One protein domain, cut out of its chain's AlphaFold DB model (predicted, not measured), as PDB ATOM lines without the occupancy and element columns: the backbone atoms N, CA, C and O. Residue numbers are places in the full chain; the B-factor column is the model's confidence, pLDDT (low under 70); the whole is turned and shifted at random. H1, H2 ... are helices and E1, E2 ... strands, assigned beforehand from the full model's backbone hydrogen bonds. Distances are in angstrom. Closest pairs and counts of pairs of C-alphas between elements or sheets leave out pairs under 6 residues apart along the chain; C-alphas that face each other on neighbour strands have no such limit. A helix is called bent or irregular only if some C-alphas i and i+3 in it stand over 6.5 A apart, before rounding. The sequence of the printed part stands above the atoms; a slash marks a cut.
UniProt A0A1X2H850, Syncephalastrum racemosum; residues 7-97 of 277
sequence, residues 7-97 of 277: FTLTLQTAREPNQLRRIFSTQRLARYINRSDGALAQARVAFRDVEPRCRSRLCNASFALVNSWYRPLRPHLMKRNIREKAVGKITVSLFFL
ATOM      1  N   PHE A   7      24.828 -10.831 -12.130       90.94
ATOM      2  CA  PHE A   7      23.616 -11.585 -11.812       90.94
ATOM      3  C   PHE A   7      22.658 -11.608 -13.004       90.94
ATOM      4  O   PHE A   7      22.650 -10.716 -13.854       90.94
ATOM      5  N   THR A   8      21.826 -12.650 -13.074       92.88
ATOM      6  CA  THR A   8      20.867 -12.841 -14.169       92.88
ATOM      7  C   THR A   8      19.433 -12.825 -13.655       92.88
ATOM      8  O   THR A   8      19.050 -13.632 -12.810       92.88
ATOM      9  N   LEU A   9      18.605 -11.952 -14.227       93.12
ATOM     10  CA  LEU A   9      17.157 -11.953 -14.038       93.12
ATOM     11  C   LEU A   9      16.514 -12.778 -15.155       93.12
ATOM     12  O   LEU A   9      16.684 -12.458 -16.330       93.12
ATOM     13  N   THR A  10      15.767 -13.828 -14.804       92.56
ATOM     14  CA  THR A  10      15.135 -14.731 -15.783       92.56
ATOM     15  C   THR A  10      13.614 -14.643 -15.711       92.56
ATOM     16  O   THR A  10      13.020 -14.884 -14.663       92.56
ATOM     17  N   LEU A  11      12.970 -14.356 -16.845       90.69
ATOM     18  CA  LEU A  11      11.521 -14.463 -17.005       90.69
ATOM     19  C   LEU A  11      11.166 -15.908 -17.374       90.69
ATOM     20  O   LEU A  11      11.504 -16.361 -18.466       90.69
ATOM     21  N   GLN A  12      10.490 -16.629 -16.480       88.00
ATOM     22  CA  GLN A  12      10.117 -18.036 -16.673       88.00
ATOM     23  C   GLN A  12       8.632 -18.199 -17.002       88.00
ATOM     24  O   GLN A  12       7.790 -17.442 -16.526       88.00
ATOM     25  N   THR A  13       8.313 -19.210 -17.812       80.19
ATOM     26  CA  THR A  13       6.924 -19.516 -18.202       80.19
ATOM     27  C   THR A  13       6.175 -20.385 -17.192       80.19
ATOM     28  O   THR A  13       4.951 -20.302 -17.118       80.19
ATOM     29  N   ALA A  14       6.884 -21.189 -16.397       67.94
ATOM     30  CA  ALA A  14       6.334 -21.959 -15.287       67.94
ATOM     31  C   ALA A  14       7.448 -22.356 -14.304       67.94
ATOM     32  O   ALA A  14       8.598 -22.505 -14.711       67.94
ATOM     33  N   ARG A  15       7.095 -22.567 -13.028       59.81
ATOM     34  CA  ARG A  15       8.020 -23.087 -12.002       59.81
ATOM     35  C   ARG A  15       8.168 -24.612 -12.027       59.81
ATOM     36  O   ARG A  15       9.184 -25.118 -11.570       59.81
ATOM     37  N   GLU A  16       7.174 -25.340 -12.550       66.12
ATOM     38  CA  GLU A  16       7.147 -26.807 -12.510       66.12
ATOM     39  C   GLU A  16       7.264 -27.468 -13.899       66.12
ATOM     40  O   GLU A  16       6.571 -27.057 -14.840       66.12
ATOM     41  N   PRO A  17       8.032 -28.572 -14.029       61.50
ATOM     42  CA  PRO A  17       8.236 -29.282 -15.298       61.50
ATOM     43  C   PRO A  17       6.943 -29.783 -15.957       61.50
ATOM     44  O   PRO A  17       6.831 -29.834 -17.185       61.50
ATOM     45  N   ASN A  18       5.941 -30.143 -15.153       64.69
ATOM     46  CA  ASN A  18       4.677 -30.694 -15.641       64.69
ATOM     47  C   ASN A  18       3.816 -29.645 -16.361       64.69
ATOM     48  O   ASN A  18       3.066 -29.989 -17.278       64.69
ATOM     49  N   GLN A  19       3.964 -28.361 -16.017       64.50
ATOM     50  CA  GLN A  19       3.261 -27.268 -16.693       64.50
ATOM     51  C   GLN A  19       3.887 -26.922 -18.050       64.50
ATOM     52  O   GLN A  19       3.173 -26.560 -18.987       64.50
ATOM     53  N   LEU A  20       5.197 -27.140 -18.207       61.81
ATOM     54  CA  LEU A  20       5.903 -26.922 -19.470       61.81
ATOM     55  C   LEU A  20       5.370 -27.823 -20.596       61.81
ATOM     56  O   LEU A  20       5.214 -27.369 -21.729       61.81
ATOM     57  N   ARG A  21       5.008 -29.080 -20.293       62.91
ATOM     58  CA  ARG A  21       4.484 -30.041 -21.289       62.91
ATOM     59  C   ARG A  21       3.216 -29.545 -21.995       62.91
ATOM     60  O   ARG A  21       3.076 -29.745 -23.200       62.91
ATOM     61  N   ARG A  22       2.322 -28.863 -21.270       62.47
ATOM     62  CA  ARG A  22       1.096 -28.255 -21.824       62.47
ATOM     63  C   ARG A  22       1.372 -27.016 -22.671       62.47
ATOM     64  O   ARG A  22       0.621 -26.722 -23.588       62.47
ATOM     65  N   ILE A  23       2.447 -26.286 -22.390       60.31
ATOM     66  CA  ILE A  23       2.823 -25.109 -23.179       60.31
ATOM     67  C   ILE A  23       3.447 -25.556 -24.508       60.31
ATOM     68  O   ILE A  23       3.116 -25.024 -25.571       60.31
ATOM     69  N   PHE A  24       4.286 -26.595 -24.475       63.47
ATOM     70  CA  PHE A  24       4.935 -27.149 -25.663       63.47
ATOM     71  C   PHE A  24       3.993 -27.901 -26.616       63.47
ATOM     72  O   PHE A  24       4.362 -28.093 -27.776       63.47
ATOM     73  N   SER A  25       2.776 -28.270 -26.197       60.81
ATOM     74  CA  SER A  25       1.761 -28.800 -27.122       60.81
ATOM     75  C   SER A  25       1.241 -27.734 -28.096       60.81
ATOM     76  O   SER A  25       0.758 -28.064 -29.179       60.81
ATOM     77  N   THR A  26       1.404 -26.445 -27.773       60.16
ATOM     78  CA  THR A  26       1.139 -25.341 -28.702       60.16
ATOM     79  C   THR A  26       2.409 -24.998 -29.492       60.16
ATOM     80  O   THR A  26       3.317 -24.316 -29.015       60.16
ATOM     81  N   GLN A  27       2.489 -25.441 -30.753       61.59
ATOM     82  CA  GLN A  27       3.684 -25.273 -31.608       61.59
ATOM     83  C   GLN A  27       4.167 -23.813 -31.755       61.59
ATOM     84  O   GLN A  27       5.319 -23.559 -32.111       61.59
ATOM     85  N   ARG A  28       3.308 -22.823 -31.482       69.12
ATOM     86  CA  ARG A  28       3.610 -21.401 -31.698       69.12
ATOM     87  C   ARG A  28       4.526 -20.783 -30.642       69.12
ATOM     88  O   ARG A  28       5.282 -19.884 -31.017       69.12
ATOM     89  N   LEU A  29       4.473 -21.226 -29.384       74.88
ATOM     90  CA  LEU A  29       5.241 -20.636 -28.275       74.88
ATOM     91  C   LEU A  29       6.572 -21.354 -28.024       74.88
ATOM     92  O   LEU A  29       7.528 -20.725 -27.580       74.88
ATOM     93  N   ALA A  30       6.682 -22.625 -28.425       79.12
ATOM     94  CA  ALA A  30       7.877 -23.457 -28.250       79.12
ATOM     95  C   ALA A  30       9.178 -22.854 -28.824       79.12
ATOM     96  O   ALA A  30      10.269 -23.218 -28.401       79.12
ATOM     97  N   ARG A  31       9.079 -21.933 -29.789       82.25
ATOM     98  CA  ARG A  31      10.229 -21.239 -30.399       82.25
ATOM     99  C   ARG A  31      10.802 -20.085 -29.568       82.25
ATOM    100  O   ARG A  31      11.860 -19.573 -29.914       82.25
ATOM    101  N   TYR A  32      10.070 -19.647 -28.546       84.94
ATOM    102  CA  TYR A  32      10.450 -18.565 -27.635       84.94
ATOM    103  C   TYR A  32      10.904 -19.094 -26.272       84.94
ATOM    104  O   TYR A  32      11.516 -18.367 -25.501       84.94
ATOM    105  N   ILE A  33      10.613 -20.351 -25.961       86.88
ATOM    106  CA  ILE A  33      10.830 -20.915 -24.633       86.88
ATOM    107  C   ILE A  33      12.055 -21.819 -24.681       86.88
ATOM    108  O   ILE A  33      12.164 -22.679 -25.560       86.88
ATOM    109  N   ASN A  34      12.972 -21.629 -23.739       86.38
ATOM    110  CA  ASN A  34      14.111 -22.509 -23.576       86.38
ATOM    111  C   ASN A  34      13.613 -23.885 -23.118       86.38
ATOM    112  O   ASN A  34      12.800 -24.008 -22.202       86.38
ATOM    113  N   ARG A  35      14.077 -24.938 -23.789       78.94
ATOM    114  CA  ARG A  35      13.605 -26.303 -23.542       78.94
ATOM    115  C   ARG A  35      14.142 -26.897 -22.244       78.94
ATOM    116  O   ARG A  35      13.505 -27.810 -21.733       78.94
ATOM    117  N   SER A  36      15.288 -26.430 -21.751       82.06
ATOM    118  CA  SER A  36      15.907 -26.989 -20.543       82.06
ATOM    119  C   SER A  36      15.226 -26.513 -19.262       82.06
ATOM    120  O   SER A  36      15.030 -27.311 -18.352       82.06
ATOM    121  N   ASP A  37      14.863 -25.231 -19.195       83.06
ATOM    122  CA  ASP A  37      14.449 -24.557 -17.957       83.06
ATOM    123  C   ASP A  37      13.139 -23.754 -18.084       83.06
ATOM    124  O   ASP A  37      12.669 -23.180 -17.106       83.06
ATOM    125  N   GLY A  38      12.532 -23.689 -19.274       86.19
ATOM    126  CA  GLY A  38      11.297 -22.936 -19.492       86.19
ATOM    127  C   GLY A  38      11.464 -21.411 -19.522       86.19
ATOM    128  O   GLY A  38      10.453 -20.697 -19.452       86.19
ATOM    129  N   ALA A  39      12.694 -20.894 -19.622       89.12
ATOM    130  CA  ALA A  39      12.963 -19.463 -19.704       89.12
ATOM    131  C   ALA A  39      12.406 -18.848 -20.999       89.12
ATOM    132  O   ALA A  39      12.512 -19.417 -22.086       89.12
ATOM    133  N   LEU A  40      11.836 -17.648 -20.896       90.62
ATOM    134  CA  LEU A  40      11.336 -16.854 -22.022       90.62
ATOM    135  C   LEU A  40      12.303 -15.736 -22.425       90.62
ATOM    136  O   LEU A  40      12.438 -15.441 -23.612       90.62
ATOM    137  N   ALA A  41      12.953 -15.113 -21.442       93.38
ATOM    138  CA  ALA A  41      13.942 -14.062 -21.644       93.38
ATOM    139  C   ALA A  41      14.827 -13.893 -20.404       93.38
ATOM    140  O   ALA A  41      14.434 -14.279 -19.300       93.38
ATOM    141  N   GLN A  42      15.987 -13.274 -20.588       94.81
ATOM    142  CA  GLN A  42      16.944 -12.959 -19.536       94.81
ATOM    143  C   GLN A  42      17.450 -11.523 -19.649       94.81
ATOM    144  O   GLN A  42      17.496 -10.953 -20.737       94.81
ATOM    145  N   ALA A  43      17.851 -10.962 -18.515       95.00
ATOM    146  CA  ALA A  43      18.694  -9.780 -18.435       95.00
ATOM    147  C   ALA A  43      19.925 -10.134 -17.598       95.00
ATOM    148  O   ALA A  43      19.777 -10.576 -16.458       95.00
ATOM    149  N   ARG A  44      21.119  -9.957 -18.168       92.81
ATOM    150  CA  ARG A  44      22.392 -10.084 -17.448       92.81
ATOM    151  C   ARG A  44      22.846  -8.704 -17.016       92.81
ATOM    152  O   ARG A  44      22.795  -7.768 -17.814       92.81
ATOM    153  N   VAL A  45      23.219  -8.579 -15.752       92.94
ATOM    154  CA  VAL A  45      23.540  -7.299 -15.130       92.94
ATOM    155  C   VAL A  45      24.858  -7.447 -14.391       92.94
ATOM    156  O   VAL A  45      24.951  -8.224 -13.442       92.94
ATOM    157  N   ALA A  46      25.867  -6.690 -14.817       92.00
ATOM    158  CA  ALA A  46      27.133  -6.621 -14.106       92.00
ATOM    159  C   ALA A  46      26.954  -5.798 -12.823       92.00
ATOM    160  O   ALA A  46      26.352  -4.719 -12.851       92.00
ATOM    161  N   PHE A  47      27.493  -6.273 -11.697       89.31
ATOM    162  CA  PHE A  47      27.357  -5.561 -10.423       89.31
ATOM    163  C   PHE A  47      27.951  -4.154 -10.495       89.31
ATOM    164  O   PHE A  47      27.314  -3.211 -10.031       89.31
ATOM    165  N   ARG A  48      29.088  -3.975 -11.181       90.06
ATOM    166  CA  ARG A  48      29.748  -2.670 -11.376       90.06
ATOM    167  C   ARG A  48      28.837  -1.578 -11.962       90.06
ATOM    168  O   ARG A  48      29.021  -0.406 -11.649       90.06
ATOM    169  N   ASP A  49      27.839  -1.951 -12.767       89.81
ATOM    170  CA  ASP A  49      26.942  -0.995 -13.431       89.81
ATOM    171  C   ASP A  49      25.831  -0.486 -12.493       89.81
ATOM    172  O   ASP A  49      25.251   0.584 -12.707       89.81
ATOM    173  N   VAL A  50      25.511  -1.254 -11.447       91.75
ATOM    174  CA  VAL A  50      24.388  -0.977 -10.538       91.75
ATOM    175  C   VAL A  50      24.833  -0.654  -9.119       91.75
ATOM    176  O   VAL A  50      24.233   0.201  -8.471       91.75
ATOM    177  N   GLU A  51      25.894  -1.282  -8.634       90.50
ATOM    178  CA  GLU A  51      26.355  -1.215  -7.252       90.50
ATOM    179  C   GLU A  51      26.638   0.222  -6.779       90.50
ATOM    180  O   GLU A  51      26.046   0.610  -5.767       90.50
ATOM    181  N   PRO A  52      27.376   1.091  -7.508       91.06
ATOM    182  CA  PRO A  52      27.607   2.475  -7.064       91.06
ATOM    183  C   PRO A  52      26.307   3.278  -6.904       91.06
ATOM    184  O   PRO A  52      26.201   4.236  -6.131       91.06
ATOM    185  N   ARG A  53      25.268   2.887  -7.648       90.56
ATOM    186  CA  ARG A  53      23.948   3.515  -7.600       90.56
ATOM    187  C   ARG A  53      23.056   2.945  -6.505       90.56
ATOM    188  O   ARG A  53      22.156   3.653  -6.077       90.56
ATOM    189  N   CYS A  54      23.305   1.728  -6.035       91.88
ATOM    190  CA  CYS A  54      22.471   1.043  -5.043       91.88
ATOM    191  C   CYS A  54      23.152   0.910  -3.671       91.88
ATOM    192  O   CYS A  54      22.549   0.396  -2.733       91.88
ATOM    193  N   ARG A  55      24.415   1.328  -3.538       89.69
ATOM    194  CA  ARG A  55      25.186   1.219  -2.296       89.69
ATOM    195  C   ARG A  55      24.554   2.047  -1.183       89.69
ATOM    196  O   ARG A  55      24.463   3.267  -1.297       89.69
ATOM    197  N   SER A  56      24.116   1.362  -0.129       88.31
ATOM    198  CA  SER A  56      23.449   1.942   1.041       88.31
ATOM    199  C   SER A  56      22.248   2.834   0.692       88.31
ATOM    200  O   SER A  56      21.933   3.766   1.427       88.31
ATOM    201  N   ARG A  57      21.582   2.590  -0.445       88.81
ATOM    202  CA  ARG A  57      20.386   3.334  -0.866       88.81
ATOM    203  C   ARG A  57      19.507   2.510  -1.796       88.81
ATOM    204  O   ARG A  57      20.009   1.760  -2.632       88.81
ATOM    205  N   LEU A  58      18.197   2.710  -1.700       91.06
ATOM    206  CA  LEU A  58      17.247   2.112  -2.626       91.06
ATOM    207  C   LEU A  58      17.417   2.712  -4.027       91.06
ATOM    208  O   LEU A  58      17.505   3.930  -4.197       91.06
ATOM    209  N   CYS A  59      17.451   1.858  -5.044       92.62
ATOM    210  CA  CYS A  59      17.616   2.279  -6.426       92.62
ATOM    211  C   CYS A  59      16.715   1.463  -7.348       92.62
ATOM    212  O   CYS A  59      16.722   0.234  -7.323       92.62
ATOM    213  N   ASN A  60      15.960   2.149  -8.204       94.25
ATOM    214  CA  ASN A  60      15.166   1.505  -9.242       94.25
ATOM    215  C   ASN A  60      15.983   1.424 -10.532       94.25
ATOM    216  O   ASN A  60      16.415   2.440 -11.082       94.25
ATOM    217  N   ALA A  61      16.168   0.207 -11.033       94.12
ATOM    218  CA  ALA A  61      16.893  -0.068 -12.262       94.12
ATOM    219  C   ALA A  61      15.983  -0.772 -13.270       94.12
ATOM    220  O   ALA A  61      15.116  -1.563 -12.904       94.12
ATOM    221  N   SER A  62      16.159  -0.452 -14.552       95.38
ATOM    222  CA  SER A  62      15.412  -1.080 -15.641       95.38
ATOM    223  C   SER A  62      16.364  -1.760 -16.610       95.38
ATOM    224  O   SER A  62      17.312  -1.131 -17.072       95.38
ATOM    225  N   PHE A  63      16.071  -3.009 -16.954       95.25
ATOM    226  CA  PHE A  63      16.908  -3.838 -17.813       95.25
ATOM    227  C   PHE A  63      16.110  -4.364 -19.000       95.25
ATOM    228  O   PHE A  63      14.932  -4.710 -18.875       95.25
ATOM    229  N   ALA A  64      16.752  -4.427 -20.164       94.81
ATOM    230  CA  ALA A  64      16.170  -5.062 -21.335       94.81
ATOM    231  C   ALA A  64      16.177  -6.585 -21.152       94.81
ATOM    232  O   ALA A  64      17.203  -7.176 -20.825       94.81
ATOM    233  N   LEU A  65      15.029  -7.216 -21.384       95.00
ATOM    234  CA  LEU A  65      14.894  -8.664 -21.433       95.00
ATOM    235  C   LEU A  65      15.105  -9.133 -22.869       95.00
ATOM    236  O   LEU A  65      14.345  -8.768 -23.775       95.00
ATOM    237  N   VAL A  66      16.113  -9.977 -23.058       94.25
ATOM    238  CA  VAL A  66      16.488 -10.551 -24.349       94.25
ATOM    239  C   VAL A  66      16.332 -12.066 -24.335       94.25
ATOM    240  O   VAL A  66      16.444 -12.724 -23.305       94.25
ATOM    241  N   ASN A  67      16.044 -12.635 -25.495       92.75
ATOM    242  CA  ASN A  67      15.938 -14.069 -25.701       92.75
ATOM    243  C   ASN A  67      17.012 -14.510 -26.693       92.75
ATOM    244  O   ASN A  67      16.887 -14.266 -27.897       92.75
ATOM    245  N   SER A  68      18.053 -15.158 -26.176       89.62
ATOM    246  CA  SER A  68      19.210 -15.634 -26.940       89.62
ATOM    247  C   SER A  68      19.015 -17.024 -27.560       89.62
ATOM    248  O   SER A  68      19.858 -17.491 -28.321       89.62
ATOM    249  N   TRP A  69      17.889 -17.694 -27.282       87.44
ATOM    250  CA  TRP A  69      17.555 -19.036 -27.788       87.44
ATOM    251  C   TRP A  69      16.380 -19.043 -28.776       87.44
ATOM    252  O   TRP A  69      15.883 -20.110 -29.154       87.44
ATOM    253  N   TYR A  70      15.917 -17.868 -29.202       86.69
ATOM    254  CA  TYR A  70      14.782 -17.726 -30.105       86.69
ATOM    255  C   TYR A  70      15.046 -18.399 -31.460       86.69
ATOM    256  O   TYR A  70      16.055 -18.145 -32.116       86.69
ATOM    257  N   ARG A  71      14.094 -19.222 -31.924       81.69
ATOM    258  CA  ARG A  71      14.184 -19.928 -33.216       81.69
ATOM    259  C   ARG A  71      13.214 -19.331 -34.251       81.69
ATOM    260  O   ARG A  71      12.002 -19.536 -34.139       81.69
ATOM    261  N   PRO A  72      13.690 -18.592 -35.271       77.69
ATOM    262  CA  PRO A  72      12.813 -18.016 -36.288       77.69
ATOM    263  C   PRO A  72      12.216 -19.094 -37.209       77.69
ATOM    264  O   PRO A  72      12.885 -20.050 -37.580       77.69
ATOM    265  N   LEU A  73      10.959 -18.901 -37.635       75.00
ATOM    266  CA  LEU A  73      10.259 -19.804 -38.572       75.00
ATOM    267  C   LEU A  73      10.910 -19.863 -39.960       75.00
ATOM    268  O   LEU A  73      10.791 -20.867 -40.651       75.00
ATOM    269  N   ARG A  74      11.544 -18.768 -40.394       74.94
ATOM    270  CA  ARG A  74      12.180 -18.653 -41.712       74.94
ATOM    271  C   ARG A  74      13.607 -18.117 -41.551       74.94
ATOM    272  O   ARG A  74      13.813 -16.917 -41.721       74.94
ATOM    273  N   PRO A  75      14.582 -18.976 -41.202       67.50
ATOM    274  CA  PRO A  75      15.961 -18.558 -40.943       67.50
ATOM    275  C   PRO A  75      16.618 -17.892 -42.159       67.50
ATOM    276  O   PRO A  75      17.298 -16.882 -42.017       67.50
ATOM    277  N   HIS A  76      16.339 -18.400 -43.364       67.31
ATOM    278  CA  HIS A  76      16.951 -17.938 -44.617       67.31
ATOM    279  C   HIS A  76      16.550 -16.520 -45.055       67.31
ATOM    280  O   HIS A  76      17.240 -15.925 -45.875       67.31
ATOM    281  N   LEU A  77      15.451 -15.967 -44.526       65.94
ATOM    282  CA  LEU A  77      14.994 -14.611 -44.862       65.94
ATOM    283  C   LEU A  77      15.595 -13.529 -43.954       65.94
ATOM    284  O   LEU A  77      15.392 -12.343 -44.207       65.94
ATOM    285  N   MET A  78      16.310 -13.906 -42.890       61.22
ATOM    286  CA  MET A  78      16.902 -12.942 -41.966       61.22
ATOM    287  C   MET A  78      18.364 -12.672 -42.331       61.22
ATOM    288  O   MET A  78      19.219 -13.551 -42.256       61.22
ATOM    289  N   LYS A  79      18.652 -11.430 -42.746       55.84
ATOM    290  CA  LYS A  79      20.019 -10.940 -42.967       55.84
ATOM    291  C   LYS A  79      20.720 -10.773 -41.612       55.84
ATOM    292  O   LYS A  79      20.245 -10.011 -40.776       55.84
ATOM    293  N   ARG A  80      21.882 -11.426 -41.466       54.12
ATOM    294  CA  ARG A  80      22.746 -11.540 -40.264       54.12
ATOM    295  C   ARG A  80      22.143 -12.383 -39.135       54.12
ATOM    296  O   ARG A  80      20.962 -12.298 -38.836       54.12
ATOM    297  N   ASN A  81      23.014 -13.176 -38.503       55.47
ATOM    298  CA  ASN A  81      22.789 -13.913 -37.257       55.47
ATOM    299  C   ASN A  81      22.041 -13.046 -36.228       55.47
ATOM    300  O   ASN A  81      22.678 -12.306 -35.477       55.47
ATOM    301  N   ILE A  82      20.709 -13.125 -36.175       56.44
ATOM    302  CA  ILE A  82      19.948 -12.550 -35.064       56.44
ATOM    303  C   ILE A  82      20.230 -13.450 -33.867       56.44
ATOM    304  O   ILE A  82      19.632 -14.514 -33.732       56.44
ATOM    305  N   ARG A  83      21.219 -13.053 -33.060       65.44
ATOM    306  CA  ARG A  83      21.654 -13.807 -31.880       65.44
ATOM    307  C   ARG A  83      20.680 -13.651 -30.715       65.44
ATOM    308  O   ARG A  83      20.591 -14.553 -29.896       65.44
ATOM    309  N   GLU A  84      19.931 -12.548 -30.663       81.81
ATOM    310  CA  GLU A  84      19.046 -12.227 -29.544       81.81
ATOM    311  C   GLU A  84      17.782 -11.502 -30.011       81.81
ATOM    312  O   GLU A  84      17.830 -10.602 -30.854       81.81
ATOM    313  N   LYS A  85      16.630 -11.892 -29.461       87.25
ATOM    314  CA  LYS A  85      15.343 -11.230 -29.687       87.25
ATOM    315  C   LYS A  85      14.962 -10.404 -28.465       87.25
ATOM    316  O   LYS A  85      14.843 -10.956 -27.376       87.25
ATOM    317  N   ALA A  86      14.705  -9.110 -28.648       89.75
ATOM    318  CA  ALA A  86      14.132  -8.277 -27.595       89.75
ATOM    319  C   ALA A  86      12.724  -8.782 -27.234       89.75
ATOM    320  O   ALA A  86      11.880  -8.969 -28.114       89.75
ATOM    321  N   VAL A  87      12.492  -9.024 -25.945       91.62
ATOM    322  CA  VAL A  87      11.213  -9.517 -25.413       91.62
ATOM    323  C   VAL A  87      10.487  -8.429 -24.635       91.62
ATOM    324  O   VAL A  87       9.273  -8.301 -24.763       91.62
ATOM    325  N   GLY A  88      11.211  -7.625 -23.856       92.56
ATOM    326  CA  GLY A  88      10.601  -6.563 -23.064       92.56
ATOM    327  C   GLY A  88      11.596  -5.825 -22.180       92.56
ATOM    328  O   GLY A  88      12.801  -5.848 -22.423       92.56
ATOM    329  N   LYS A  89      11.076  -5.174 -21.140       94.56
ATOM    330  CA  LYS A  89      11.849  -4.453 -20.127       94.56
ATOM    331  C   LYS A  89      11.361  -4.874 -18.745       94.56
ATOM    332  O   LYS A  89      10.154  -4.910 -18.524       94.56
ATOM    333  N   ILE A  90      12.282  -5.169 -17.837       94.19
ATOM    334  CA  ILE A  90      11.992  -5.420 -16.424       94.19
ATOM    335  C   ILE A  90      12.492  -4.242 -15.595       94.19
ATOM    336  O   ILE A  90      13.570  -3.720 -15.866       94.19
ATOM    337  N   THR A  91      11.718  -3.826 -14.598       94.88
ATOM    338  CA  THR A  91      12.119  -2.806 -13.625       94.88
ATOM    339  C   THR A  91      12.155  -3.453 -12.248       94.88
ATOM    340  O   THR A  91      11.187  -4.100 -11.855       94.88
ATOM    341  N   VAL A  92      13.273  -3.309 -11.540       93.56
ATOM    342  CA  VAL A  92      13.495  -3.883 -10.208       93.56
ATOM    343  C   VAL A  92      14.046  -2.826  -9.257       93.56
ATOM    344  O   VAL A  92      14.794  -1.937  -9.670       93.56
ATOM    345  N   SER A  93      13.685  -2.948  -7.985       94.69
ATOM    346  CA  SER A  93      14.286  -2.185  -6.895       94.69
ATOM    347  C   SER A  93      15.454  -2.977  -6.317       94.69
ATOM    348  O   SER A  93      15.311  -4.151  -5.982       94.69
ATOM    349  N   LEU A  94      16.611  -2.336  -6.230       93.12
ATOM    350  CA  LEU A  94      17.866  -2.912  -5.771       93.12
ATOM    351  C   LEU A  94      18.402  -2.099  -4.595       93.12
ATOM    352  O   LEU A  94      18.222  -0.882  -4.524       93.12
ATOM    353  N   PHE A  95      19.098  -2.785  -3.697       92.62
ATOM    354  CA  PHE A  95      19.824  -2.198  -2.583       92.62
ATOM    355  C   PHE A  95      21.091  -3.019  -2.374       92.62
ATOM    356  O   PHE A  95      21.030  -4.247  -2.328       92.62
ATOM    357  N   PHE A  96      22.234  -2.355  -2.247       89.12
ATOM    358  CA  PHE A  96      23.514  -3.004  -2.009       89.12
ATOM    359  C   PHE A  96      24.030  -2.673  -0.608       89.12
ATOM    360  O   PHE A  96      24.261  -1.507  -0.283       89.12
ATOM    361  N   LEU A  97      24.230  -3.712   0.205       84.88
ATOM    362  CA  LEU A  97      24.927  -3.637   1.486       84.88
ATOM    363  C   LEU A  97      26.333  -4.225   1.314       84.88
ATOM    364  O   LEU A  97      26.447  -5.344   0.810       84.88
TER     365      LEU A  97
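AT A GLANCE: This is residues 7 to 97 of the 277 residues of a protein of Syncephalastrum racemosum (UniProt A0A1X2H850). The strand hairpin E3 and E4 and a second two-stranded ribbon, E1 and E2, make a loose wedge, partly face to face: they come closest between E2 and the end of E3, and spread apart toward H2, which bridges the wider end. H1 lies off the other end, and residues 74 to 81 of a long loop stick out. The printed part has 91 residues, in the order E1 H1 E2 H2 E3 E4, of mixed class, with two antiparallel sheets, E1 - E2 and E3 - E4. It is loose, with a radius of gyration of the C-alphas of 16.2 A, and flat, spanning 47 by 37 by 17 A.

HOW THE PARTS SIT: E3, residues 59 to 67, and E4, residues 85 to 94, form an antiparallel hairpin at 158 degrees, with N 61 and O 92 2.9 A apart, within hydrogen-bond range. E4 bends by 54 degrees at residue 88. E1, residues 7 to 12, and E2, residues 39 to 46, are antiparallel at 165 degrees, with N 9 and O 43 2.9 A apart. The closest C-alphas of E2 and E3 are those of Ala 41 and Asn 67, 4.5 A. E1 and E3 are near each other, with 8 pairs of C-alphas within 10 A. H2, residues 47 to 54, is irregular: C-alphas 49 and 52 are 7.3 A apart. Its closest C-alpha to E4 is Cys 54, 6.1 A from that of Leu 94. H1, residues 17 to 24, is apart from E3, E4 and H2. In H1 and H2 alike, 2 of 4 O i to N i+4 pairs are within hydrogen-bond range.

IN THESE COORDINATES: E3 measures 25.3 A, E4 25.4 A, E2 19.9 A, E1 15.7 A, H1 11.1 A and H2 9.8 A. E1 begins at C-alpha 7 (23.616, -11.585, -11.812), and E4 ends at C-alpha 94 (17.866, -2.912, -5.771).

THE WHOLE: The C-alphas farthest apart, of Ser 56 and His 76, are 50.2 A apart. The printed part has no cut. The links H1 to E2 and E3 to E4 are long. Residues 14 to 28 and 75 to 83 have pLDDT under 70.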